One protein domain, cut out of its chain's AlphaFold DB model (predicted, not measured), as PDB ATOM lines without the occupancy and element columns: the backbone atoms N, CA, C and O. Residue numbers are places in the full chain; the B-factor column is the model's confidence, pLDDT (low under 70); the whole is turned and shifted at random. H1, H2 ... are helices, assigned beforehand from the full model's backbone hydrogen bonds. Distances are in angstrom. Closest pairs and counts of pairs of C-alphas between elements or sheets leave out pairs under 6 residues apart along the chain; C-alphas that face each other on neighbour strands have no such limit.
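Overview. This is residues 4 to 71 of the 317 residues of an uncharacterized protein of Anaerolinea thermophila (strain DSM 14523 / JCM 11388 / NBRC 100420 / UNI-1) (UniProt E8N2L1). One long helix, H4, makes the length of this domain: its first part packs on a small compact head of three short helices, H1, H2 and H3, and its last part, residues 57 to 71, sticks out as a bare arm. Of the three, H2 is the one that touches H4, crossing it steeply. The printed part has 68 residues with four named helices, in the order H1, H2, H3, H4, and no named strand; the class is all helix. The whole is loose, with a radius of gyration of the C-alphas of 13.9 A, and spans 46 by 19 by 19 A.

Along the chain. H4, residues 45 to 71, is 38.4 A long, from C-alpha 45 at (-17.959, 8.371, 36.660) to C-alpha 71 at (17.782, 1.326, 48.658). H2 holds residues 19 to 27, 12.5 A. H3 holds residues 30 to 39, 14.3 A. H1, residues 11 to 15, is 6.3 A long and begins at C-alpha 11 at (-22.152, 4.012, 25.448).

Arrangement. H4 touches H2 with residues 46 to 53 alone; the closest C-alphas, those of Gln 21 and Leu 49, are 5.8 A apart. The two run the same way at a steep tilt of 63 degrees. H3 is close to H4 but not clearly touching, the closest C-alphas being those of Phe 36 and Leu 45, 7.2 A; they run opposite ways at a shallow tilt of 34 degrees, only just short of steep. H3 is also close to H2 but not clearly touching, with the C-alphas of Phe 25 and Gln 33 closest at 6.6 A. H1 is close to H4 but not clearly touching, at 7.3 A between the closest C-alphas, those of Gln 13 and Leu 45. H1 and H3 are only just apart, at 8.3 A. In H1, H2, H3 and H4 every O i to N i+4 pair is within hydrogen-bond range.

Size, cuts and confidence. The C-alphas farthest apart, those of Glu 12 and Glu 71, are 46.5 A apart. Without residues 57 to 71 the body spans 25 by 20 by 19 A. The printed part has no cut, and its three links are tight. Mean pLDDT of the printed part is 78.4; residues 62 to 63 and 65 to 71 are under 70.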
ATOM      1  N   SER A   4     -11.254  -4.941  26.027       70.00
ATOM      2  CA  SER A   4     -12.246  -5.775  26.723       70.00
ATOM      3  C   SER A   4     -12.728  -5.185  28.056       70.00
ATOM      4  O   SER A   4     -13.833  -5.480  28.515       70.00
ATOM      5  N   ALA A   5     -11.929  -4.315  28.684       72.12
ATOM      6  CA  ALA A   5     -12.333  -3.612  29.897       72.12
ATOM      7  C   ALA A   5     -13.414  -2.564  29.591       72.12
ATOM      8  O   ALA A   5     -14.392  -2.444  30.325       72.12
ATOM      9  N   LEU A   6     -13.277  -1.833  28.479       78.31
ATOM     10  CA  LEU A   6     -14.175  -0.733  28.109       78.31
ATOM     11  C   LEU A   6     -15.571  -1.211  27.692       78.31
ATOM     12  O   LEU A   6     -16.529  -0.453  27.827       78.31
ATOM     13  N   GLU A   7     -15.708  -2.471  27.275       81.94
ATOM     14  CA  GLU A   7     -16.998  -3.110  26.963       81.94
ATOM     15  C   GLU A   7     -17.945  -3.182  28.175       81.94
ATOM     16  O   GLU A   7     -19.152  -3.359  28.016       81.94
ATOM     17  N   ARG A   8     -17.418  -3.020  29.396       79.81
ATOM     18  CA  ARG A   8     -18.201  -3.023  30.642       79.81
ATOM     19  C   ARG A   8     -18.911  -1.697  30.919       79.81
ATOM     20  O   ARG A   8     -19.757  -1.645  31.808       79.81
ATOM     21  N   LEU A   9     -18.568  -0.635  30.191       81.62
ATOM     22  CA  LEU A   9     -19.161   0.694  30.329       81.62
ATOM     23  C   LEU A   9     -20.268   0.903  29.290       81.62
ATOM     24  O   LEU A   9     -20.173   0.448  28.152       81.62
ATOM     25  N   SER A  10     -21.323   1.626  29.663       85.19
ATOM     26  CA  SER A  10     -22.375   1.989  28.711       85.19
ATOM     27  C   SER A  10     -21.866   2.995  27.671       85.19
ATOM     28  O   SER A  10     -20.921   3.747  27.917       85.19
ATOM     29  N   ALA A  11     -22.523   3.067  26.508       82.88
ATOM     30  CA  ALA A  11     -22.152   4.012  25.448       82.88
ATOM     31  C   ALA A  11     -22.162   5.481  25.924       82.88
ATOM     32  O   ALA A  11     -21.317   6.277  25.519       82.88
ATOM     33  N   GLU A  12     -23.077   5.827  26.835       80.25
ATOM     34  CA  GLU A  12     -23.162   7.159  27.445       80.25
ATOM     35  C   GLU A  12     -22.021   7.425  28.437       80.25
ATOM     36  O   GLU A  12     -21.496   8.536  28.489       80.25
ATOM     37  N   GLN A  13     -21.600   6.409  29.200       80.81
ATOM     38  CA  GLN A  13     -20.436   6.500  30.085       80.81
ATOM     39  C   GLN A  13     -19.146   6.657  29.271       80.81
ATOM     40  O   GLN A  13     -18.328   7.511  29.593       80.81
ATOM     41  N   LEU A  14     -18.981   5.900  28.183       83.19
ATOM     42  CA  LEU A  14     -17.792   5.964  27.325       83.19
ATOM     43  C   LEU A  14     -17.632   7.313  26.616       83.19
ATOM     44  O   LEU A  14     -16.508   7.802  26.489       83.19
ATOM     45  N   ALA A  15     -18.738   7.925  26.182       82.50
ATOM     46  CA  ALA A  15     -18.726   9.239  25.541       82.50
ATOM     47  C   ALA A  15     -18.326  10.372  26.505       82.50
ATOM     48  O   ALA A  15     -17.796  11.391  26.068       82.50
ATOM     49  N   GLY A  16     -18.568  10.194  27.809       79.88
ATOM     50  CA  GLY A  16     -18.246  11.173  28.849       79.88
ATOM     51  C   GLY A  16     -16.822  11.090  29.409       79.88
ATOM     52  O   GLY A  16     -16.464  11.925  30.238       79.88
ATOM     53  N   LEU A  17     -16.018  10.102  28.993       84.12
ATOM     54  CA  LEU A  17     -14.678   9.861  29.535       84.12
ATOM     55  C   LEU A  17     -13.567  10.369  28.615       84.12
ATOM     56  O   LEU A  17     -13.561  10.107  27.410       84.12
ATOM     57  N   SER A  18     -12.570  11.023  29.212       88.06
ATOM     58  CA  SER A  18     -11.314  11.349  28.535       88.06
ATOM     59  C   SER A  18     -10.439  10.105  28.349       88.06
ATOM     60  O   SER A  18     -10.609   9.090  29.028       88.06
ATOM     61  N   ASP A  19      -9.460  10.179  27.449       82.81
ATOM     62  CA  ASP A  19      -8.559   9.049  27.179       82.81
ATOM     63  C   ASP A  19      -7.695   8.680  28.396       82.81
ATOM     64  O   ASP A  19      -7.415   7.505  28.631       82.81
ATOM     65  N   GLU A  20      -7.366   9.658  29.242       81.06
ATOM     66  CA  GLU A  20      -6.699   9.427  30.528       81.06
ATOM     67  C   GLU A  20      -7.593   8.649  31.504       81.06
ATOM     68  O   GLU A  20      -7.132   7.731  32.180       81.06
ATOM     69  N   GLN A  21      -8.892   8.955  31.555       83.62
ATOM     70  CA  GLN A  21      -9.835   8.254  32.430       83.62
ATOM     71  C   GLN A  21     -10.118   6.832  31.941       83.62
ATOM     72  O   GLN A  21     -10.224   5.913  32.755       83.62
ATOM     73  N   LYS A  22     -10.175   6.627  30.620       84.81
ATOM     74  CA  LYS A  22     -10.247   5.289  30.015       84.81
ATOM     75  C   LYS A  22      -9.006   4.471  30.362       84.81
ATOM     76  O   LYS A  22      -9.133   3.321  30.773       84.81
ATOM     77  N   ALA A  23      -7.818   5.073  30.281       82.69
ATOM     78  CA  ALA A  23      -6.578   4.416  30.680       82.69
ATOM     79  C   ALA A  23      -6.596   4.014  32.165       82.69
ATOM     80  O   ALA A  23      -6.267   2.872  32.484       82.69
ATOM     81  N   VAL A  24      -7.051   4.900  33.063       82.81
ATOM     82  CA  VAL A  24      -7.211   4.580  34.493       82.81
ATOM     83  C   VAL A  24      -8.174   3.409  34.680       82.81
ATOM     84  O   VAL A  24      -7.821   2.455  35.366       82.81
ATOM     85  N   PHE A  25      -9.342   3.422  34.032       83.69
ATOM     86  CA  PHE A  25     -10.316   2.331  34.128       83.69
ATOM     87  C   PHE A  25      -9.735   0.984  33.666       83.69
ATOM     88  O   PHE A  25      -9.900  -0.023  34.352       83.69
ATOM     89  N   CYS A  26      -8.960   0.968  32.579       84.38
ATOM     90  CA  CYS A  26      -8.306  -0.252  32.095       84.38
ATOM     91  C   CYS A  26      -7.189  -0.765  33.020       84.38
ATOM     92  O   CYS A  26      -6.853  -1.944  32.964       84.38
ATOM     93  N   THR A  27      -6.606   0.086  33.874       83.38
ATOM     94  CA  THR A  27      -5.627  -0.351  34.891       83.38
ATOM     95  C   THR A  27      -6.270  -0.919  36.158       83.38
ATOM     96  O   THR A  27      -5.569  -1.481  37.002       83.38
ATOM     97  N   LEU A  28      -7.590  -0.774  36.316       82.56
ATOM     98  CA  LEU A  28      -8.321  -1.316  37.457       82.56
ATOM     99  C   LEU A  28      -8.475  -2.832  37.351       82.56
ATOM    100  O   LEU A  28      -8.482  -3.407  36.264       82.56
ATOM    101  N   THR A  29      -8.644  -3.482  38.503       83.94
ATOM    102  CA  THR A  29      -8.966  -4.910  38.544       83.94
ATOM    103  C   THR A  29     -10.355  -5.164  37.943       83.94
ATOM    104  O   THR A  29     -11.213  -4.284  38.018       83.94
ATOM    105  N   PRO A  30     -10.645  -6.365  37.409       81.69
ATOM    106  CA  PRO A  30     -11.968  -6.670  36.855       81.69
ATOM    107  C   PRO A  30     -13.125  -6.434  37.843       81.69
ATOM    108  O   PRO A  30     -14.204  -6.012  37.444       81.69
ATOM    109  N   GLN A  31     -12.896  -6.655  39.143       82.31
ATOM    110  CA  GLN A  31     -13.893  -6.400  40.191       82.31
ATOM    111  C   GLN A  31     -14.162  -4.902  40.383       82.31
ATOM    112  O   GLN A  31     -15.311  -4.488  40.517       82.31
ATOM    113  N   ASP A  32     -13.107  -4.083  40.362       78.75
ATOM    114  CA  ASP A  32     -13.239  -2.630  40.437       78.75
ATOM    115  C   ASP A  32     -13.907  -2.075  39.171       78.75
ATOM    116  O   ASP A  32     -14.756  -1.195  39.264       78.75
ATOM    117  N   GLN A  33     -13.592  -2.612  37.991       83.75
ATOM    118  CA  GLN A  33     -14.251  -2.220  36.740       83.75
ATOM    119  C   GLN A  33     -15.774  -2.429  36.819       83.75
ATOM    120  O   GLN A  33     -16.536  -1.518  36.492       83.75
ATOM    121  N   ASP A  34     -16.221  -3.580  37.335       82.88
ATOM    122  CA  ASP A  34     -17.649  -3.881  37.517       82.88
ATOM    123  C   ASP A  34     -18.319  -2.965  38.547       82.88
ATOM    124  O   ASP A  34     -19.460  -2.534  38.358       82.88
ATOM    125  N   PHE A  35     -17.614  -2.647  39.633       85.81
ATOM    126  CA  PHE A  35     -18.096  -1.713  40.645       85.81
ATOM    127  C   PHE A  35     -18.289  -0.314  40.053       85.81
ATOM    128  O   PHE A  35     -19.360   0.275  40.182       85.81
ATOM    129  N   PHE A  36     -17.290   0.210  39.341       84.12
ATOM    130  CA  PHE A  36     -17.368   1.555  38.777       84.12
ATOM    131  C   PHE A  36     -18.442   1.667  37.687       84.12
ATOM    132  O   PHE A  36     -19.178   2.653  37.664       84.12
ATOM    133  N   ALA A  37     -18.587   0.636  36.850       84.75
ATOM    134  CA  ALA A  37     -19.612   0.586  35.811       84.75
ATOM    135  C   ALA A  37     -21.044   0.594  36.379       84.75
ATOM    136  O   ALA A  37     -21.929   1.235  35.811       84.75
ATOM    137  N   ARG A  38     -21.276  -0.095  37.508       83.81
ATOM    138  CA  ARG A  38     -22.609  -0.241  38.123       83.81
ATOM    139  C   ARG A  38     -22.973   0.874  39.097       83.81
ATOM    140  O   ARG A  38     -24.153   1.173  39.256       83.81
ATOM    141  N   THR A  39     -21.993   1.440  39.794       83.81
ATOM    142  CA  THR A  39     -22.241   2.346  40.923       83.81
ATOM    143  C   THR A  39     -22.287   3.816  40.514       83.81
ATOM    144  O   THR A  39     -23.004   4.586  41.151       83.81
ATOM    145  N   PHE A  40     -21.568   4.223  39.463       84.75
ATOM    146  CA  PHE A  40     -21.494   5.632  39.073       84.75
ATOM    147  C   PHE A  40     -22.317   5.934  37.824       84.75
ATOM    148  O   PHE A  40     -22.234   5.250  36.801       84.75
ATOM    149  N   SER A  41     -23.090   7.017  37.895       85.94
ATOM    150  CA  SER A  41     -23.805   7.548  36.739       85.94
ATOM    151  C   SER A  41     -22.814   8.082  35.686       85.94
ATOM    152  O   SER A  41     -21.679   8.423  36.037       85.94
ATOM    153  N   PRO A  42     -23.219   8.238  34.409       80.75
ATOM    154  CA  PRO A  42     -22.368   8.831  33.370       80.75
ATOM    155  C   PRO A  42     -21.801  10.213  33.733       80.75
ATOM    156  O   PRO A  42     -20.746  10.595  33.238       80.75
ATOM    157  N   LYS A  43     -22.478  10.960  34.617       80.38
ATOM    158  CA  LYS A  43     -22.035  12.282  35.080       80.38
ATOM    159  C   LYS A  43     -21.006  12.212  36.210       80.38
ATOM    160  O   LYS A  43     -20.152  13.088  36.297       80.38
ATOM    161  N   ASP A  44     -21.062  11.177  37.047       79.69
ATOM    162  CA  ASP A  44     -20.221  11.051  38.248       79.69
ATOM    163  C   ASP A  44     -18.976  10.182  38.015       79.69
ATOM    164  O   ASP A  44     -17.959  10.333  38.700       79.69
ATOM    165  N   LEU A  45     -19.038   9.288  37.023       80.94
ATOM    166  CA  LEU A  45     -17.959   8.371  36.660       80.94
ATOM    167  C   LEU A  45     -16.640   9.087  36.298       80.94
ATOM    168  O   LEU A  45     -15.600   8.654  36.805       80.94
ATOM    169  N   PRO A  46     -16.630  10.194  35.524       82.19
ATOM    170  CA  PRO A  46     -15.394  10.919  35.226       82.19
ATOM    171  C   PRO A  46     -14.702  11.433  36.496       82.19
ATOM    172  O   PRO A  46     -13.498  11.254  36.672       82.19
ATOM    173  N   GLY A  47     -15.466  12.009  37.433       78.06
ATOM    174  CA  GLY A  47     -14.930  12.523  38.696       78.06
ATOM    175  C   GLY A  47     -14.400  11.418  39.614       78.06
ATOM    176  O   GLY A  47     -13.366  11.588  40.265       78.06
ATOM    177  N   ALA A  48     -15.073  10.266  39.640       80.94
ATOM    178  CA  ALA A  48     -14.628   9.100  40.396       80.94
ATOM    179  C   ALA A  48     -13.318   8.517  39.831       80.94
ATOM    180  O   ALA A  48     -12.411   8.185  40.601       80.94
ATOM    181  N   LEU A  49     -13.185   8.452  38.502       81.25
ATOM    182  CA  LEU A  49     -11.980   7.957  37.836       81.25
ATOM    183  C   LEU A  49     -10.792   8.909  37.966       81.25
ATOM    184  O   LEU A  49      -9.686   8.440  38.233       81.25
ATOM    185  N   THR A  50     -11.006  10.225  37.898       80.50
ATOM    186  CA  THR A  50      -9.944  11.206  38.169       80.50
ATOM    187  C   THR A  50      -9.389  11.038  39.587       80.50
ATOM    188  O   THR A  50      -8.182  10.886  39.766       80.50
ATOM    189  N   ARG A  51     -10.261  10.943  40.602       77.69
ATOM    190  CA  ARG A  51      -9.832  10.726  41.998       77.69
ATOM    191  C   ARG A  51      -9.100   9.400  42.187       77.69
ATOM    192  O   ARG A  51      -8.120   9.331  42.928       77.69
ATOM    193  N   LYS A  52      -9.561   8.332  41.531       78.06
ATOM    194  CA  LYS A  52      -8.905   7.020  41.591       78.06
ATOM    195  C   LYS A  52      -7.520   7.062  40.937       78.06
ATOM    196  O   LYS A  52      -6.576   6.538  41.525       78.06
ATOM    197  N   GLY A  53      -7.384   7.742  39.798       75.19
ATOM    198  CA  GLY A  53      -6.102   7.981  39.134       75.19
ATOM    199  C   GLY A  53      -5.118   8.753  40.017       75.19
ATOM    200  O   GLY A  53      -3.974   8.336  40.176       75.19
ATOM    201  N   GLU A  54      -5.573   9.815  40.688       78.75
ATOM    202  CA  GLU A  54      -4.760  10.579  41.648       78.75
ATOM    203  C   GLU A  54      -4.307   9.739  42.851       78.75
ATOM    204  O   GLU A  54      -3.179   9.875  43.328       78.75
ATOM    205  N   ILE A  55      -5.171   8.862  43.369       75.44
ATOM    206  CA  ILE A  55      -4.816   7.933  44.452       75.44
ATOM    207  C   ILE A  55      -3.762   6.933  43.966       75.44
ATOM    208  O   ILE A  55      -2.761   6.728  44.648       75.44
ATOM    209  N   MET A  56      -3.944   6.350  42.780       74.31
ATOM    210  CA  MET A  56      -2.978   5.406  42.212       74.31
ATOM    211  C   MET A  56      -1.619   6.059  41.961       74.31
ATOM    212  O   MET A  56      -0.597   5.461  42.291       74.31
ATOM    213  N   LYS A  57      -1.601   7.300  41.462       77.31
ATOM    214  CA  LYS A  57      -0.368   8.066  41.266       77.31
ATOM    215  C   LYS A  57       0.344   8.344  42.590       77.31
ATOM    216  O   LYS A  57       1.532   8.064  42.698       77.31
ATOM    217  N   ARG A  58      -0.383   8.777  43.627       72.81
ATOM    218  CA  ARG A  58       0.185   8.965  44.975       72.81
ATOM    219  C   ARG A  58       0.753   7.673  45.553       72.81
ATOM    220  O   ARG A  58       1.844   7.688  46.103       72.81
ATOM    221  N   HIS A  59       0.049   6.555  45.394       71.62
ATOM    222  CA  HIS A  59       0.526   5.255  45.868       71.62
ATOM    223  C   HIS A  59       1.758   4.774  45.085       71.62
ATOM    224  O   HIS A  59       2.625   4.119  45.658       71.62
ATOM    225  N   ALA A  60       1.848   5.078  43.788       70.62
ATOM    226  CA  ALA A  60       3.027   4.777  42.981       70.62
ATOM    227  C   ALA A  60       4.236   5.616  43.425       70.62
ATOM    228  O   ALA A  60       5.291   5.051  43.695       70.62
ATOM    229  N   GLU A  61       4.054   6.927  43.605       72.50
ATOM    230  CA  GLU A  61       5.088   7.838  44.116       72.50
ATOM    231  C   GLU A  61       5.533   7.460  45.540       72.50
ATOM    232  O   GLU A  61       6.714   7.526  45.871       72.50
ATOM    233  N   GLU A  62       4.608   7.023  46.396       66.56
ATOM    234  CA  GLU A  62       4.915   6.558  47.751       66.56
ATOM    235  C   GLU A  62       5.697   5.240  47.738       66.56
ATOM    236  O   GLU A  62       6.685   5.103  48.458       66.56
ATOM    237  N   ARG A  63       5.324   4.290  46.870       66.44
ATOM    238  CA  ARG A  63       6.087   3.046  46.673       66.44
ATOM    239  C   ARG A  63       7.484   3.315  46.133       66.44
ATOM    240  O   ARG A  63       8.425   2.669  46.578       66.44
ATOM    241  N   GLU A  64       7.625   4.268  45.220       71.88
ATOM    242  CA  GLU A  64       8.921   4.673  44.681       71.88
ATOM    243  C   GLU A  64       9.784   5.351  45.753       71.88
ATOM    244  O   GLU A  64      10.952   5.006  45.907       71.88
ATOM    245  N   ARG A  65       9.205   6.232  46.580       67.62
ATOM    246  CA  ARG A  65       9.902   6.828  47.733       67.62
ATOM    247  C   ARG A  65      10.323   5.786  48.762       67.62
ATOM    248  O   ARG A  65      11.430   5.871  49.285       67.62
ATOM    249  N   LEU A  66       9.473   4.801  49.047       60.69
ATOM    250  CA  LEU A  66       9.801   3.704  49.956       60.69
ATOM    251  C   LEU A  66      10.887   2.796  49.376       60.69
ATOM    252  O   LEU A  66      11.795   2.406  50.105       60.69
ATOM    253  N   ALA A  67      10.841   2.501  48.077       66.00
ATOM    254  CA  ALA A  67      11.892   1.755  47.393       66.00
ATOM    255  C   ALA A  67      13.224   2.522  47.422       66.00
ATOM    256  O   ALA A  67      14.241   1.954  47.810       66.00
ATOM    257  N   ALA A  68      13.206   3.827  47.134       68.81
ATOM    258  CA  ALA A  68      14.380   4.691  47.218       68.81
ATOM    259  C   ALA A  68      14.922   4.800  48.653       68.81
ATOM    260  O   ALA A  68      16.133   4.787  48.851       68.81
ATOM    261  N   MET A  69      14.052   4.850  49.666       60.22
ATOM    262  CA  MET A  69      14.449   4.854  51.076       60.22
ATOM    263  C   MET A  69      15.061   3.513  51.496       60.22
ATOM    264  O   MET A  69      16.084   3.496  52.171       60.22
ATOM    265  N   LEU A  70      14.481   2.389  51.070       57.53
ATOM    266  CA  LEU A  70      15.031   1.051  51.306       57.53
ATOM    267  C   LEU A  70      16.383   0.865  50.614       57.53
ATOM    268  O   LEU A  70      17.292   0.262  51.180       57.53
ATOM    269  N   GLU A  71      16.536   1.402  49.409       66.44
ATOM    270  CA  GLU A  71      17.782   1.326  48.658       66.44
ATOM    271  C   GLU A  71      18.846   2.282  49.210       66.44
ATOM    272  O   GLU A  71      20.012   1.902  49.291       66.44
TER     273      GLU A  71